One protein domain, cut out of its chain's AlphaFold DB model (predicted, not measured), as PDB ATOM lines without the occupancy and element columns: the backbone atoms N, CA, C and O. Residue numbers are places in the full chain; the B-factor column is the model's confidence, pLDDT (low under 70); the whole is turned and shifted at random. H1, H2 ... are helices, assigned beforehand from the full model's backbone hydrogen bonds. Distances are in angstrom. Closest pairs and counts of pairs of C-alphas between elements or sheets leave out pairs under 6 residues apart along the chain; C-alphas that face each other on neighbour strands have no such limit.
ATOM      1  N   LEU A 221     -48.163 -31.245  58.006       86.69
ATOM      2  CA  LEU A 221     -47.646 -32.302  58.875       86.69
ATOM      3  C   LEU A 221     -46.567 -33.145  58.174       86.69
ATOM      4  O   LEU A 221     -46.560 -33.314  56.948       86.69
ATOM      5  N   GLU A 222     -45.650 -33.708  58.959       83.00
ATOM      6  CA  GLU A 222     -44.572 -34.555  58.441       83.00
ATOM      7  C   GLU A 222     -45.139 -35.781  57.701       83.00
ATOM      8  O   GLU A 222     -46.073 -36.436  58.161       83.00
ATOM      9  N   GLY A 223     -44.607 -36.062  56.506       80.19
ATOM     10  CA  GLY A 223     -45.063 -37.164  55.650       80.19
ATOM     11  C   GLY A 223     -46.341 -36.901  54.838       80.19
ATOM     12  O   GLY A 223     -46.737 -37.767  54.061       80.19
ATOM     13  N   GLN A 224     -46.977 -35.726  54.961       83.44
ATOM     14  CA  GLN A 224     -48.198 -35.379  54.208       83.44
ATOM     15  C   GLN A 224     -47.970 -34.497  52.969       83.44
ATOM     16  O   GLN A 224     -48.925 -34.169  52.266       83.44
ATOM     17  N   SER A 225     -46.720 -34.170  52.640       83.12
ATOM     18  CA  SER A 225     -46.333 -33.369  51.463       83.12
ATOM     19  C   SER A 225     -46.962 -33.867  50.153       83.12
ATOM     20  O   SER A 225     -47.440 -33.073  49.340       83.12
ATOM     21  N   GLY A 226     -47.040 -35.193  49.989       79.62
ATOM     22  CA  GLY A 226     -47.641 -35.872  48.841       79.62
ATOM     23  C   GLY A 226     -49.095 -35.480  48.556       79.62
ATOM     24  O   GLY A 226     -49.513 -35.517  47.400       79.62
ATOM     25  N   LYS A 227     -49.859 -35.080  49.584       83.19
ATOM     26  CA  LYS A 227     -51.258 -34.647  49.438       83.19
ATOM     27  C   LYS A 227     -51.378 -33.322  48.685       83.19
ATOM     28  O   LYS A 227     -52.340 -33.126  47.956       83.19
ATOM     29  N   TYR A 228     -50.389 -32.444  48.843       83.75
ATOM     30  CA  TYR A 228     -50.431 -31.070  48.344       83.75
ATOM     31  C   TYR A 228     -49.699 -30.890  47.008       83.75
ATOM     32  O   TYR A 228     -49.958 -29.929  46.288       83.75
ATOM     33  N   ASN A 229     -48.789 -31.809  46.657       79.50
ATOM     34  CA  ASN A 229     -47.995 -31.733  45.425       79.50
ATOM     35  C   ASN A 229     -48.439 -32.708  44.312       79.50
ATOM     36  O   ASN A 229     -47.966 -32.589  43.180       79.50
ATOM     37  N   ARG A 230     -49.357 -33.649  44.588       76.56
ATOM     38  CA  ARG A 230     -49.898 -34.606  43.602       76.56
ATOM     39  C   ARG A 230     -51.417 -34.482  43.488       76.56
ATOM     40  O   ARG A 230     -52.159 -35.113  44.234       76.56
ATOM     41  N   VAL A 231     -51.892 -33.739  42.490       67.75
ATOM     42  CA  VAL A 231     -53.324 -33.711  42.152       67.75
ATOM     43  C   VAL A 231     -53.651 -34.896  41.241       67.75
ATOM     44  O   VAL A 231     -53.578 -34.804  40.017       67.75
ATOM     45  N   LEU A 232     -53.952 -36.043  41.856       63.25
ATOM     46  CA  LEU A 232     -54.347 -37.271  41.147       63.25
ATOM     47  C   LEU A 232     -55.807 -37.223  40.669       63.25
ATOM     48  O   LEU A 232     -56.153 -37.834  39.661       63.25
ATOM     49  N   ASP A 233     -56.651 -36.479  41.380       68.88
ATOM     50  CA  ASP A 233     -58.074 -36.354  41.095       68.88
ATOM     51  C   ASP A 233     -58.337 -35.197  40.119       68.88
ATOM     52  O   ASP A 233     -58.053 -34.032  40.410       68.88
ATOM     53  N   GLN A 234     -58.899 -35.514  38.949       68.88
ATOM     54  CA  GLN A 234     -59.209 -34.516  37.925       68.88
ATOM     55  C   GLN A 234     -60.258 -33.502  38.390       68.88
ATOM     56  O   GLN A 234     -60.212 -32.355  37.944       68.88
ATOM     57  N   SER A 235     -61.150 -33.890  39.307       68.81
ATOM     58  CA  SER A 235     -62.169 -32.991  39.853       68.81
ATOM     59  C   SER A 235     -61.559 -31.873  40.703       68.81
ATOM     60  O   SER A 235     -62.113 -30.782  40.744       68.81
ATOM     61  N   LYS A 236     -60.374 -32.088  41.293       73.12
ATOM     62  CA  LYS A 236     -59.694 -31.149  42.203       73.12
ATOM     63  C   LYS A 236     -58.641 -30.275  41.525       73.12
ATOM     64  O   LYS A 236     -57.931 -29.534  42.196       73.12
ATOM     65  N   LYS A 237     -58.529 -30.325  40.194       72.12
ATOM     66  CA  LYS A 237     -57.541 -29.530  39.437       72.12
ATOM     67  C   LYS A 237     -57.741 -28.021  39.539       72.12
ATOM     68  O   LYS A 237     -56.777 -27.292  39.351       72.12
ATOM     69  N   HIS A 238     -58.966 -27.582  39.815       75.12
ATOM     70  CA  HIS A 238     -59.294 -26.175  40.025       75.12
ATOM     71  C   HIS A 238     -58.930 -25.680  41.436       75.12
ATOM     72  O   HIS A 238     -58.994 -24.482  41.682       75.12
ATOM     73  N   LEU A 239     -58.553 -26.583  42.351       83.56
ATOM     74  CA  LEU A 239     -58.163 -26.255  43.719       83.56
ATOM     75  C   LEU A 239     -56.640 -26.126  43.831       83.56
ATOM     76  O   LEU A 239     -55.871 -26.953  43.323       83.56
ATOM     77  N   LEU A 240     -56.197 -25.117  44.574       82.94
ATOM     78  CA  LEU A 240     -54.809 -24.947  44.970       82.94
ATOM     79  C   LEU A 240     -54.401 -26.070  45.934       82.94
ATOM     80  O   LEU A 240     -55.091 -26.363  46.912       82.94
ATOM     81  N   MET A 241     -53.275 -26.725  45.638       83.50
ATOM     82  CA  MET A 241     -52.782 -27.920  46.336       83.50
ATOM     83  C   MET A 241     -53.839 -29.041  46.467       83.50
ATOM     84  O   MET A 241     -53.760 -29.869  47.370       83.50
ATOM     85  N   GLY A 242     -54.857 -29.053  45.593       77.19
ATOM     86  CA  GLY A 242     -55.968 -30.007  45.637       77.19
ATOM     87  C   GLY A 242     -56.919 -29.851  46.831       77.19
ATOM     88  O   GLY A 242     -57.744 -30.740  47.045       77.19
ATOM     89  N   TYR A 243     -56.808 -28.765  47.604       80.75
ATOM     90  CA  TYR A 243     -57.549 -28.578  48.857       80.75
ATOM     91  C   TYR A 243     -58.175 -27.183  48.992       80.75
ATOM     92  O   TYR A 243     -59.309 -27.063  49.441       80.75
ATOM     93  N   PHE A 244     -57.474 -26.135  48.567       84.69
ATOM     94  CA  PHE A 244     -57.880 -24.751  48.794       84.69
ATOM     95  C   PHE A 244     -58.557 -24.154  47.554       84.69
ATOM     96  O   PHE A 244     -58.001 -24.237  46.459       84.69
ATOM     97  N   ASP A 245     -59.732 -23.537  47.703       83.69
ATOM     98  CA  ASP A 245     -60.407 -22.859  46.589       83.69
ATOM     99  C   ASP A 245     -59.823 -21.446  46.384       83.69
ATOM    100  O   ASP A 245     -60.064 -20.559  47.208       83.69
ATOM    101  N   PRO A 246     -59.071 -21.198  45.295       79.81
ATOM    102  CA  PRO A 246     -58.493 -19.883  45.003       79.81
ATOM    103  C   PRO A 246     -59.546 -18.792  44.763       79.81
ATOM    104  O   PRO A 246     -59.210 -17.617  44.819       79.81
ATOM    105  N   LYS A 247     -60.809 -19.144  44.477       79.69
ATOM    106  CA  LYS A 247     -61.887 -18.156  44.312       79.69
ATOM    107  C   LYS A 247     -62.390 -17.608  45.643       79.69
ATOM    108  O   LYS A 247     -62.993 -16.543  45.662       79.69
ATOM    109  N   GLN A 248     -62.176 -18.349  46.728       82.88
ATOM    110  CA  GLN A 248     -62.617 -17.989  48.078       82.88
ATOM    111  C   GLN A 248     -61.479 -17.409  48.923       82.88
ATOM    112  O   GLN A 248     -61.730 -16.818  49.970       82.88
ATOM    113  N   LEU A 249     -60.229 -17.589  48.488       85.69
ATOM    114  CA  LEU A 249     -59.048 -17.156  49.221       85.69
ATOM    115  C   LEU A 249     -58.365 -15.974  48.529       85.69
ATOM    116  O   LEU A 249     -58.000 -16.087  47.358       85.69
ATOM    117  N   PRO A 250     -58.095 -14.884  49.264       89.25
ATOM    118  CA  PRO A 250     -57.261 -13.799  48.773       89.25
ATOM    119  C   PRO A 250     -55.841 -14.249  48.407       89.25
ATOM    120  O   PRO A 250     -55.288 -15.203  48.971       89.25
ATOM    121  N   ILE A 251     -55.198 -13.516  47.499       88.38
ATOM    122  CA  ILE A 251     -53.887 -13.900  46.952       88.38
ATOM    123  C   ILE A 251     -52.768 -13.889  48.007       88.38
ATOM    124  O   ILE A 251     -51.859 -14.721  47.946       88.38
ATOM    125  N   HIS A 252     -52.818 -13.008  49.013       89.50
ATOM    126  CA  HIS A 252     -51.831 -13.000  50.104       89.50
ATOM    127  C   HIS A 252     -51.962 -14.220  51.020       89.50
ATOM    128  O   HIS A 252     -50.953 -14.697  51.541       89.50
ATOM    129  N   VAL A 253     -53.169 -14.771  51.178       92.19
ATOM    130  CA  VAL A 253     -53.393 -16.027  51.914       92.19
ATOM    131  C   VAL A 253     -52.805 -17.194  51.127       92.19
ATOM    132  O   VAL A 253     -52.076 -18.013  51.686       92.19
ATOM    133  N   VAL A 254     -53.034 -17.228  49.810       91.88
ATOM    134  CA  VAL A 254     -52.399 -18.196  48.901       91.88
ATOM    135  C   VAL A 254     -50.870 -18.116  48.996       91.88
ATOM    136  O   VAL A 254     -50.206 -19.145  49.130       91.88
ATOM    137  N   ALA A 255     -50.303 -16.910  48.996       92.06
ATOM    138  CA  ALA A 255     -48.869 -16.692  49.158       92.06
ATOM    139  C   ALA A 255     -48.341 -17.247  50.498       92.06
ATOM    140  O   ALA A 255     -47.337 -17.963  50.508       92.06
ATOM    141  N   LEU A 256     -49.038 -16.994  51.611       93.88
ATOM    142  CA  LEU A 256     -48.693 -17.520  52.939       93.88
ATOM    143  C   LEU A 256     -48.802 -19.050  53.032       93.88
ATOM    144  O   LEU A 256     -47.967 -19.683  53.677       93.88
ATOM    145  N   LEU A 257     -49.784 -19.666  52.368       94.12
ATOM    146  CA  LEU A 257     -49.899 -21.127  52.285       94.12
ATOM    147  C   LEU A 257     -48.710 -21.742  51.538       94.12
ATOM    148  O   LEU A 257     -48.140 -22.738  51.986       94.12
ATOM    149  N   ILE A 258     -48.297 -21.130  50.424       94.06
ATOM    150  CA  ILE A 258     -47.101 -21.541  49.676       94.06
ATOM    151  C   ILE A 258     -45.839 -21.376  50.531       94.06
ATOM    152  O   ILE A 258     -44.989 -22.270  50.547       94.06
ATOM    153  N   GLU A 259     -45.723 -20.271  51.271       94.56
ATOM    154  CA  GLU A 259     -44.624 -20.052  52.213       94.56
ATOM    155  C   GLU A 259     -44.589 -21.116  53.312       94.56
ATOM    156  O   GLU A 259     -43.531 -21.696  53.573       94.56
ATOM    157  N   GLY A 260     -45.745 -21.427  53.901       93.38
ATOM    158  CA  GLY A 260     -45.900 -22.480  54.900       93.38
ATOM    159  C   GLY A 260     -45.444 -23.840  54.378       93.38
ATOM    160  O   GLY A 260     -44.643 -24.501  55.041       93.38
ATOM    161  N   TYR A 261     -45.868 -24.222  53.168       94.38
ATOM    162  CA  TYR A 261     -45.456 -25.479  52.535       94.38
ATOM    163  C   TYR A 261     -43.939 -25.524  52.304       94.38
ATOM    164  O   TYR A 261     -43.268 -26.474  52.719       94.38
ATOM    165  N   LEU A 262     -43.376 -24.490  51.666       94.25
ATOM    166  CA  LEU A 262     -41.946 -24.444  51.343       94.25
ATOM    167  C   LEU A 262     -41.082 -24.456  52.602       94.25
ATOM    168  O   LEU A 262     -40.060 -25.138  52.622       94.25
ATOM    169  N   LYS A 263     -41.492 -23.752  53.658       93.44
ATOM    170  CA  LYS A 263     -40.785 -23.750  54.941       93.44
ATOM    171  C   LYS A 263     -40.879 -25.106  55.642       93.44
ATOM    172  O   LYS A 263     -39.866 -25.583  56.153       93.44
ATOM    173  N   ALA A 264     -42.064 -25.719  55.672       92.00
ATOM    174  CA  ALA A 264     -42.298 -26.990  56.355       92.00
ATOM    175  C   ALA A 264     -41.496 -28.144  55.738       92.00
ATOM    176  O   ALA A 264     -40.940 -28.958  56.474       92.00
ATOM    177  N   TYR A 265     -41.395 -28.180  54.407       91.69
ATOM    178  CA  TYR A 265     -40.756 -29.270  53.663       91.69
ATOM    179  C   TYR A 265     -39.411 -28.890  53.028       91.69
ATOM    180  O   TYR A 265     -38.910 -29.632  52.186       91.69
ATOM    181  N   ARG A 266     -38.795 -27.770  53.435       90.19
ATOM    182  CA  ARG A 266     -37.547 -27.242  52.840       90.19
ATOM    183  C   ARG A 266     -36.409 -28.266  52.754       90.19
ATOM    184  O   ARG A 266     -35.616 -28.230  51.817       90.19
ATOM    185  N   ASP A 267     -36.340 -29.169  53.732       88.19
ATOM    186  CA  ASP A 267     -35.272 -30.161  53.864       88.19
ATOM    187  C   ASP A 267     -35.549 -31.421  53.015       88.19
ATOM    188  O   ASP A 267     -34.639 -32.197  52.716       88.19
ATOM    189  N   ILE A 268     -36.789 -31.596  52.538       89.50
ATOM    190  CA  ILE A 268     -37.210 -32.712  51.685       89.50
ATOM    191  C   ILE A 268     -37.157 -32.277  50.218       89.50
ATOM    192  O   ILE A 268     -38.162 -31.934  49.594       89.50
ATOM    193  N   LYS A 269     -35.953 -32.311  49.637       87.44
ATOM    194  CA  LYS A 269     -35.699 -31.805  48.275       87.44
ATOM    195  C   LYS A 269     -36.650 -32.358  47.202       87.44
ATOM    196  O   LYS A 269     -37.046 -31.619  46.305       87.44
ATOM    197  N   LEU A 270     -37.010 -33.646  47.279       87.88
ATOM    198  CA  LEU A 270     -37.918 -34.278  46.315       87.88
ATOM    199  C   LEU A 270     -39.322 -33.659  46.369       87.88
ATOM    200  O   LEU A 270     -39.903 -33.375  45.325       87.88
ATOM    201  N   ASP A 271     -39.847 -33.405  47.565       88.69
ATOM    202  CA  ASP A 271     -41.195 -32.859  47.746       88.69
ATOM    203  C   ASP A 271     -41.289 -31.394  47.350       88.69
ATOM    204  O   ASP A 271     -42.314 -30.967  46.811       88.69
ATOM    205  N   VAL A 272     -40.214 -30.635  47.566       89.69
ATOM    206  CA  VAL A 272     -40.084 -29.287  47.013       89.69
ATOM    207  C   VAL A 272     -40.076 -29.346  45.489       89.69
ATOM    208  O   VAL A 272     -40.809 -28.598  44.852       89.69
ATOM    209  N   LEU A 273     -39.286 -30.237  44.881       88.62
ATOM    210  CA  LEU A 273     -39.205 -30.330  43.421       88.62
ATOM    211  C   LEU A 273     -40.552 -30.731  42.797       88.62
ATOM    212  O   LEU A 273     -40.966 -30.147  41.796       88.62
ATOM    213  N   LEU A 274     -41.270 -31.678  43.410       89.06
ATOM    214  CA  LEU A 274     -42.628 -32.051  43.004       89.06
ATOM    215  C   LEU A 274     -43.623 -30.899  43.181       89.06
ATOM    216  O   LEU A 274     -44.504 -30.714  42.346       89.06
ATOM    217  N   PHE A 275     -43.469 -30.093  44.226       90.94
ATOM    218  CA  PHE A 275     -44.294 -28.907  44.418       90.94
ATOM    219  C   PHE A 275     -44.003 -27.815  43.380       90.94
ATOM    220  O   PHE A 275     -44.925 -27.225  42.823       90.94
ATOM    221  N   LEU A 276     -42.739 -27.599  43.018       91.25
ATOM    222  CA  LEU A 276     -42.374 -26.704  41.916       91.25
ATOM    223  C   LEU A 276     -42.916 -27.208  40.568       91.25
ATOM    224  O   LEU A 276     -43.381 -26.411  39.753       91.25
ATOM    225  N   LYS A 277     -42.941 -28.531  40.352       89.56
ATOM    226  CA  LYS A 277     -43.645 -29.149  39.217       89.56
ATOM    227  C   LYS A 277     -45.142 -28.842  39.248       89.56
ATOM    228  O   LYS A 277     -45.697 -28.481  38.215       89.56
ATOM    229  N   TYR A 278     -45.782 -28.950  40.409       89.94
ATOM    230  CA  TYR A 278     -47.187 -28.586  40.582       89.94
ATOM    231  C   TYR A 278     -47.439 -27.116  40.208       89.94
ATOM    232  O   TYR A 278     -48.323 -26.843  39.396       89.94
ATOM    233  N   ILE A 279     -46.616 -26.183  40.702       91.50
ATOM    234  CA  ILE A 279     -46.706 -24.756  40.355       91.50
ATOM    235  C   ILE A 279     -46.619 -24.558  38.839       91.50
ATOM    236  O   ILE A 279     -47.445 -23.849  38.264       91.50
ATOM    237  N   LEU A 280     -45.668 -25.215  38.169       89.69
ATOM    238  CA  LEU A 280     -45.548 -25.129  36.716       89.69
ATOM    239  C   LEU A 280     -46.776 -25.671  35.987       89.69
ATOM    240  O   LEU A 280     -47.137 -25.124  34.956       89.69
ATOM    241  N   LEU A 281     -47.407 -26.740  36.463       87.94
ATOM    242  CA  LEU A 281     -48.514 -27.386  35.751       87.94
ATOM    243  C   LEU A 281     -49.883 -26.747  36.010       87.94
ATOM    244  O   LEU A 281     -50.764 -26.884  35.164       87.94
ATOM    245  N   HIS A 282     -50.059 -26.073  37.147       87.25
ATOM    246  CA  HIS A 282     -51.373 -25.615  37.609       87.25
ATOM    247  C   HIS A 282     -51.467 -24.109  37.875       87.25
ATOM    248  O   HIS A 282     -52.571 -23.576  37.874       87.25
ATOM    249  N   ILE A 283     -50.346 -23.415  38.094       88.69
ATOM    250  CA  ILE A 283     -50.331 -21.971  38.385       88.69
ATOM    251  C   ILE A 283     -49.677 -21.205  37.233       88.69
ATOM    252  O   ILE A 283     -50.270 -20.288  36.679       88.69
ATOM    253  N   PHE A 284     -48.468 -21.595  36.822       91.06
ATOM    254  CA  PHE A 284     -47.731 -20.940  35.735       91.06
ATOM    255  C   PHE A 284     -48.122 -21.512  34.362       91.06
ATOM    256  O   PHE A 284     -47.324 -22.130  33.650       91.06
ATOM    257  N   VAL A 285     -49.398 -21.366  34.021       88.62
ATOM    258  CA  VAL A 285     -50.029 -21.783  32.760       88.62
ATOM    259  C   VAL A 285     -50.943 -20.670  32.257       88.62
ATOM    260  O   VAL A 285     -51.170 -19.686  32.954       88.62
ATOM    261  N   ASP A 286     -51.462 -20.820  31.040       84.19
ATOM    262  CA  ASP A 286     -52.467 -19.908  30.500       84.19
ATOM    263  C   ASP A 286     -53.650 -19.694  31.458       84.19
ATOM    264  O   ASP A 286     -54.059 -20.651  32.124       84.19
ATOM    265  N   PRO A 287     -54.264 -18.492  31.462       82.12
ATOM    266  CA  PRO A 287     -55.341 -18.152  32.392       82.12
ATOM    267  C   PRO A 287     -56.510 -19.150  32.374       82.12
ATOM    268  O   PRO A 287     -57.091 -19.440  33.409       82.12
ATOM    269  N   GLU A 288     -56.820 -19.739  31.215       81.12
ATOM    270  CA  GLU A 288     -57.898 -20.731  31.056       81.12
ATOM    271  C   GLU A 288     -57.631 -22.064  31.774       81.12
ATOM    272  O   GLU A 288     -58.559 -22.812  32.076       81.12
ATOM    273  N   LYS A 289     -56.357 -22.393  32.003       82.31
ATOM    274  CA  LYS A 289     -55.908 -23.648  32.627       82.31
ATOM    275  C   LYS A 289     -55.370 -23.433  34.038       82.31
ATOM    276  O   LYS A 289     -55.136 -24.409  34.749       82.31
ATOM    277  N   SER A 290     -55.119 -22.180  34.397       83.31
ATOM    278  CA  SER A 290     -54.574 -21.790  35.683       83.31
ATOM    279  C   SER A 290     -55.632 -21.916  36.769       83.31
ATOM    280  O   SER A 290     -56.813 -21.642  36.566       83.31
ATOM    281  N   VAL A 291     -55.179 -22.308  37.953       82.06
ATOM    282  CA  VAL A 291     -55.956 -22.238  39.195       82.06
ATOM    283  C   VAL A 291     -56.285 -20.773  39.538       82.06
ATOM    284  O   VAL A 291     -57.302 -20.500  40.168       82.06
ATOM    285  N   LEU A 292     -55.466 -19.818  39.081       83.62
ATOM    286  CA  LEU A 292     -55.684 -18.376  39.232       83.62
ATOM    287  C   LEU A 292     -56.125 -17.737  37.911       83.62
ATOM    288  O   LEU A 292     -55.454 -17.893  36.893       83.62
ATOM    289  N   SER A 293     -57.209 -16.961  37.954       79.88
ATOM    290  CA  SER A 293     -57.799 -16.316  36.771       79.88
ATOM    291  C   SER A 293     -57.000 -15.106  36.262       79.88
ATOM    292  O   SER A 293     -57.074 -14.775  35.081       79.88
ATOM    293  N   ASP A 294     -56.274 -14.421  37.152       85.69
ATOM    294  CA  ASP A 294     -55.548 -13.182  36.855       85.69
ATOM    295  C   ASP A 294     -54.044 -13.442  36.688       85.69
ATOM    296  O   ASP A 294     -53.359 -13.906  37.603       85.69
ATOM    297  N   MET A 295     -53.513 -13.109  35.512       87.19
ATOM    298  CA  MET A 295     -52.102 -13.314  35.186       87.19
ATOM    299  C   MET A 295     -51.163 -12.378  35.933       87.19
ATOM    300  O   MET A 295     -50.031 -12.776  36.216       87.19
ATOM    301  N   HIS A 296     -51.614 -11.178  36.303       86.31
ATOM    302  CA  HIS A 296     -50.833 -10.298  37.167       86.31
ATOM    303  C   HIS A 296     -50.550 -10.999  38.504       86.31
ATOM    304  O   HIS A 296     -49.398 -11.112  38.932       86.31
ATOM    305  N   GLN A 297     -51.589 -11.579  39.116       86.56
ATOM    306  CA  GLN A 297     -51.468 -12.346  40.357       86.56
ATOM    307  C   GLN A 297     -50.578 -13.582  40.188       86.56
ATOM    308  O   GLN A 297     -49.751 -13.857  41.059       86.56
ATOM    309  N   VAL A 298     -50.685 -14.296  39.058       89.62
ATOM    310  CA  VAL A 298     -49.787 -15.419  38.734       89.62
ATOM    311  C   VAL A 298     -48.329 -14.956  38.735       89.62
ATOM    312  O   VAL A 298     -47.504 -15.560  39.421       89.62
ATOM    313  N   PHE A 299     -47.987 -13.874  38.030       90.25
ATOM    314  CA  PHE A 299     -46.607 -13.381  37.993       90.25
ATOM    315  C   PHE A 299     -46.109 -12.928  39.369       90.25
ATOM    316  O   PHE A 299     -44.984 -13.277  39.739       90.25
ATOM    317  N   GLN A 300     -46.933 -12.229  40.158       88.25
ATOM    318  CA  GLN A 300     -46.579 -11.843  41.530       88.25
ATOM    319  C   GLN A 300     -46.336 -13.065  42.424       88.25
ATOM    320  O   GLN A 300     -45.361 -13.099  43.177       88.25
ATOM    321  N   LEU A 301     -47.162 -14.105  42.305       90.25
ATOM    322  CA  LEU A 301     -47.021 -15.324  43.093       90.25
ATOM    323  C   LEU A 301     -45.756 -16.103  42.722       90.25
ATOM    324  O   LEU A 301     -45.015 -16.533  43.603       90.25
ATOM    325  N   ILE A 302     -45.461 -16.250  41.427       93.12
ATOM    326  CA  ILE A 302     -44.230 -16.908  40.965       93.12
ATOM    327  C   ILE A 302     -42.996 -16.107  41.384       93.12
ATOM    328  O   ILE A 302     -42.014 -16.685  41.855       93.12
ATOM    329  N   LYS A 303     -43.054 -14.776  41.286       91.44
ATOM    330  CA  LYS A 303     -42.002 -13.892  41.795       91.44
ATOM    331  C   LYS A 303     -41.776 -14.130  43.289       91.44
ATOM    332  O   LYS A 303     -40.634 -14.309  43.720       91.44
ATOM    333  N   TYR A 304     -42.855 -14.211  44.066       91.31
ATOM    334  CA  TYR A 304     -42.788 -14.511  45.490       91.31
ATOM    335  C   TYR A 304     -42.190 -15.896  45.766       91.31
ATOM    336  O   TYR A 304     -41.299 -16.008  46.602       91.31
ATOM    337  N   VAL A 305     -42.562 -16.935  45.013       93.69
ATOM    338  CA  VAL A 305     -41.972 -18.283  45.128       93.69
ATOM    339  C   VAL A 305     -40.451 -18.239  44.973       93.69
ATOM    340  O   VAL A 305     -39.742 -18.771  45.825       93.69
ATOM    341  N   PHE A 306     -39.915 -17.568  43.948       92.88
ATOM    342  CA  PHE A 306     -38.460 -17.435  43.785       92.88
ATOM    343  C   PHE A 306     -37.803 -16.656  44.929       92.88
ATOM    344  O   PHE A 306     -36.714 -17.024  45.384       92.88
ATOM    345  N   HIS A 307     -38.471 -15.622  45.445       91.50
ATOM    346  CA  HIS A 307     -38.013 -14.938  46.650       91.50
ATOM    347  C   HIS A 307     -37.955 -15.885  47.860       91.50
ATOM    348  O   HIS A 307     -36.953 -15.892  48.575       91.50
ATOM    349  N   LEU A 308     -38.974 -16.723  48.064       92.94
ATOM    350  CA  LEU A 308     -39.019 -17.700  49.153       92.94
ATOM    351  C   LEU A 308     -37.928 -18.764  49.029       92.94
ATOM    352  O   LEU A 308     -37.277 -19.088  50.025       92.94
ATOM    353  N   LEU A 309     -37.673 -19.266  47.816       92.50
ATOM    354  CA  LEU A 309     -36.573 -20.202  47.568       92.50
ATOM    355  C   LEU A 309     -35.229 -19.598  47.996       92.50
ATOM    356  O   LEU A 309     -34.414 -20.284  48.617       92.50
ATOM    357  N   LYS A 310     -35.016 -18.301  47.737       90.81
ATOM    358  CA  LYS A 310     -33.840 -17.564  48.223       90.81
ATOM    359  C   LYS A 310     -33.856 -17.391  49.745       90.81
ATOM    360  O   LYS A 310     -32.862 -17.714  50.391       90.81
ATOM    361  N   LYS A 311     -34.968 -16.906  50.312       90.81
ATOM    362  CA  LYS A 311     -35.156 -16.629  51.751       90.81
ATOM    363  C   LYS A 311     -34.875 -17.859  52.615       90.81
ATOM    364  O   LYS A 311     -34.220 -17.742  53.646       90.81
ATOM    365  N   TYR A 312     -35.328 -19.032  52.180       90.88
ATOM    366  CA  TYR A 312     -35.162 -20.296  52.901       90.88
ATOM    367  C   TYR A 312     -33.984 -21.151  52.410       90.88
ATOM    368  O   TYR A 312     -33.877 -22.309  52.805       90.88
ATOM    369  N   PHE A 313     -33.089 -20.598  51.582       89.56
ATOM    370  CA  PHE A 313     -31.897 -21.281  51.051       89.56
ATOM    371  C   PHE A 313     -32.184 -22.611  50.331       89.56
ATOM    372  O   PHE A 313     -31.351 -23.521  50.303       89.56
ATOM    373  N   ILE A 314     -33.356 -22.725  49.712       90.25
ATOM    374  CA  ILE A 314     -33.791 -23.929  49.009       90.25
ATOM    375  C   ILE A 314     -33.121 -23.954  47.638       90.25
ATOM    376  O   ILE A 314     -33.294 -23.034  46.842       90.25
ATOM    377  N   LYS A 315     -32.359 -25.007  47.332       86.06
ATOM    378  CA  LYS A 315     -31.720 -25.196  46.018       86.06
ATOM    379  C   LYS A 315     -32.545 -26.151  45.161       86.06
ATOM    380  O   LYS A 315     -32.816 -27.268  45.591       86.06
ATOM    381  N   ILE A 316     -32.887 -25.734  43.942       82.38
ATOM    382  CA  ILE A 316     -33.527 -26.609  42.951       82.38
ATOM    383  C   ILE A 316     -32.501 -27.648  42.482       82.38
ATOM    384  O   ILE A 316     -31.557 -27.327  41.762       82.38
TER     385      ILE A 316
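AT A GLANCE: This is residues 221 to 316 of the 595 residues of an uncharacterized protein of Aedes aegypti (UniProt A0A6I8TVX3). The longest helix, H4, forms one long edge of a loosely packed triangle of three helices that run lengthwise beside one another: H2 runs the same way as H4 and touches it, while H3 runs back the other way and stays a little off from both. The short H1 packs on H3, on the side away from H4, and two long stretches with no named element, residues 230 to 250 and 283 to 294, join the helices. The printed part has 96 residues with four named helices, H1, H2, H3 and H4 along the chain, and no named strand; its class is all helix. The whole is compact and rounded, with a radius of gyration of the C-alphas of 12.5 A and spans of 33 by 27 by 20 A.

IN THESE COORDINATES: H4, residues 295 to 311, measures 23.9 A from first to last C-alpha, from C-alpha 295 at (-52.102, -13.314, 35.186) to C-alpha 311 at (-35.156, -16.629, 51.751). H2 holds residues 251 to 264 and measures 19.9 A. H3, residues 269 to 282, also measures 19.9 A. H1 is short, residues 225 to 229, 6.5 A long, and begins with C-alpha 225 at (-46.333, -33.369, 51.463).

HOW THE PARTS SIT: H4 touches H2, with the closest C-alphas, those of Ala 255 and Leu 301, 6.5 A apart. Their lines stand at a shallow tilt of 28 degrees, and they run the same way. H2 and H3 are close but not clearly touching; their closest C-alphas, those of Leu 262 and Val 272, are 6.8 A apart. They run opposite ways at a shallow tilt of 23 degrees. H3 and H4 are near each other, with 7 pairs of C-alphas within 10 A and the closest at 8.3 A. H3 touches H1, where the closest C-alphas, those of Asn 229 and Phe 275, are 4.8 A apart. H1 and H2 are near each other, with 5 pairs of C-alphas within 10 A, while H1 and H4 are apart. In H1, H2, H3 and H4 every O i to N i+4 pair is within hydrogen-bond range.

THE WHOLE: The two C-alphas farthest apart, those of Ser 235 and Phe 313, are 34.3 A apart. The printed part, residues 221 to 316, has no cut. The link from H1 to H2, 21 residues, and the link from H3 to H4, 12 residues, are long; the link from H2 to H3, 4 residues, is tight. The mean pLDDT of the printed part is 86.1, and residues 231 to 235, in the link from H1 to H2, are under 70.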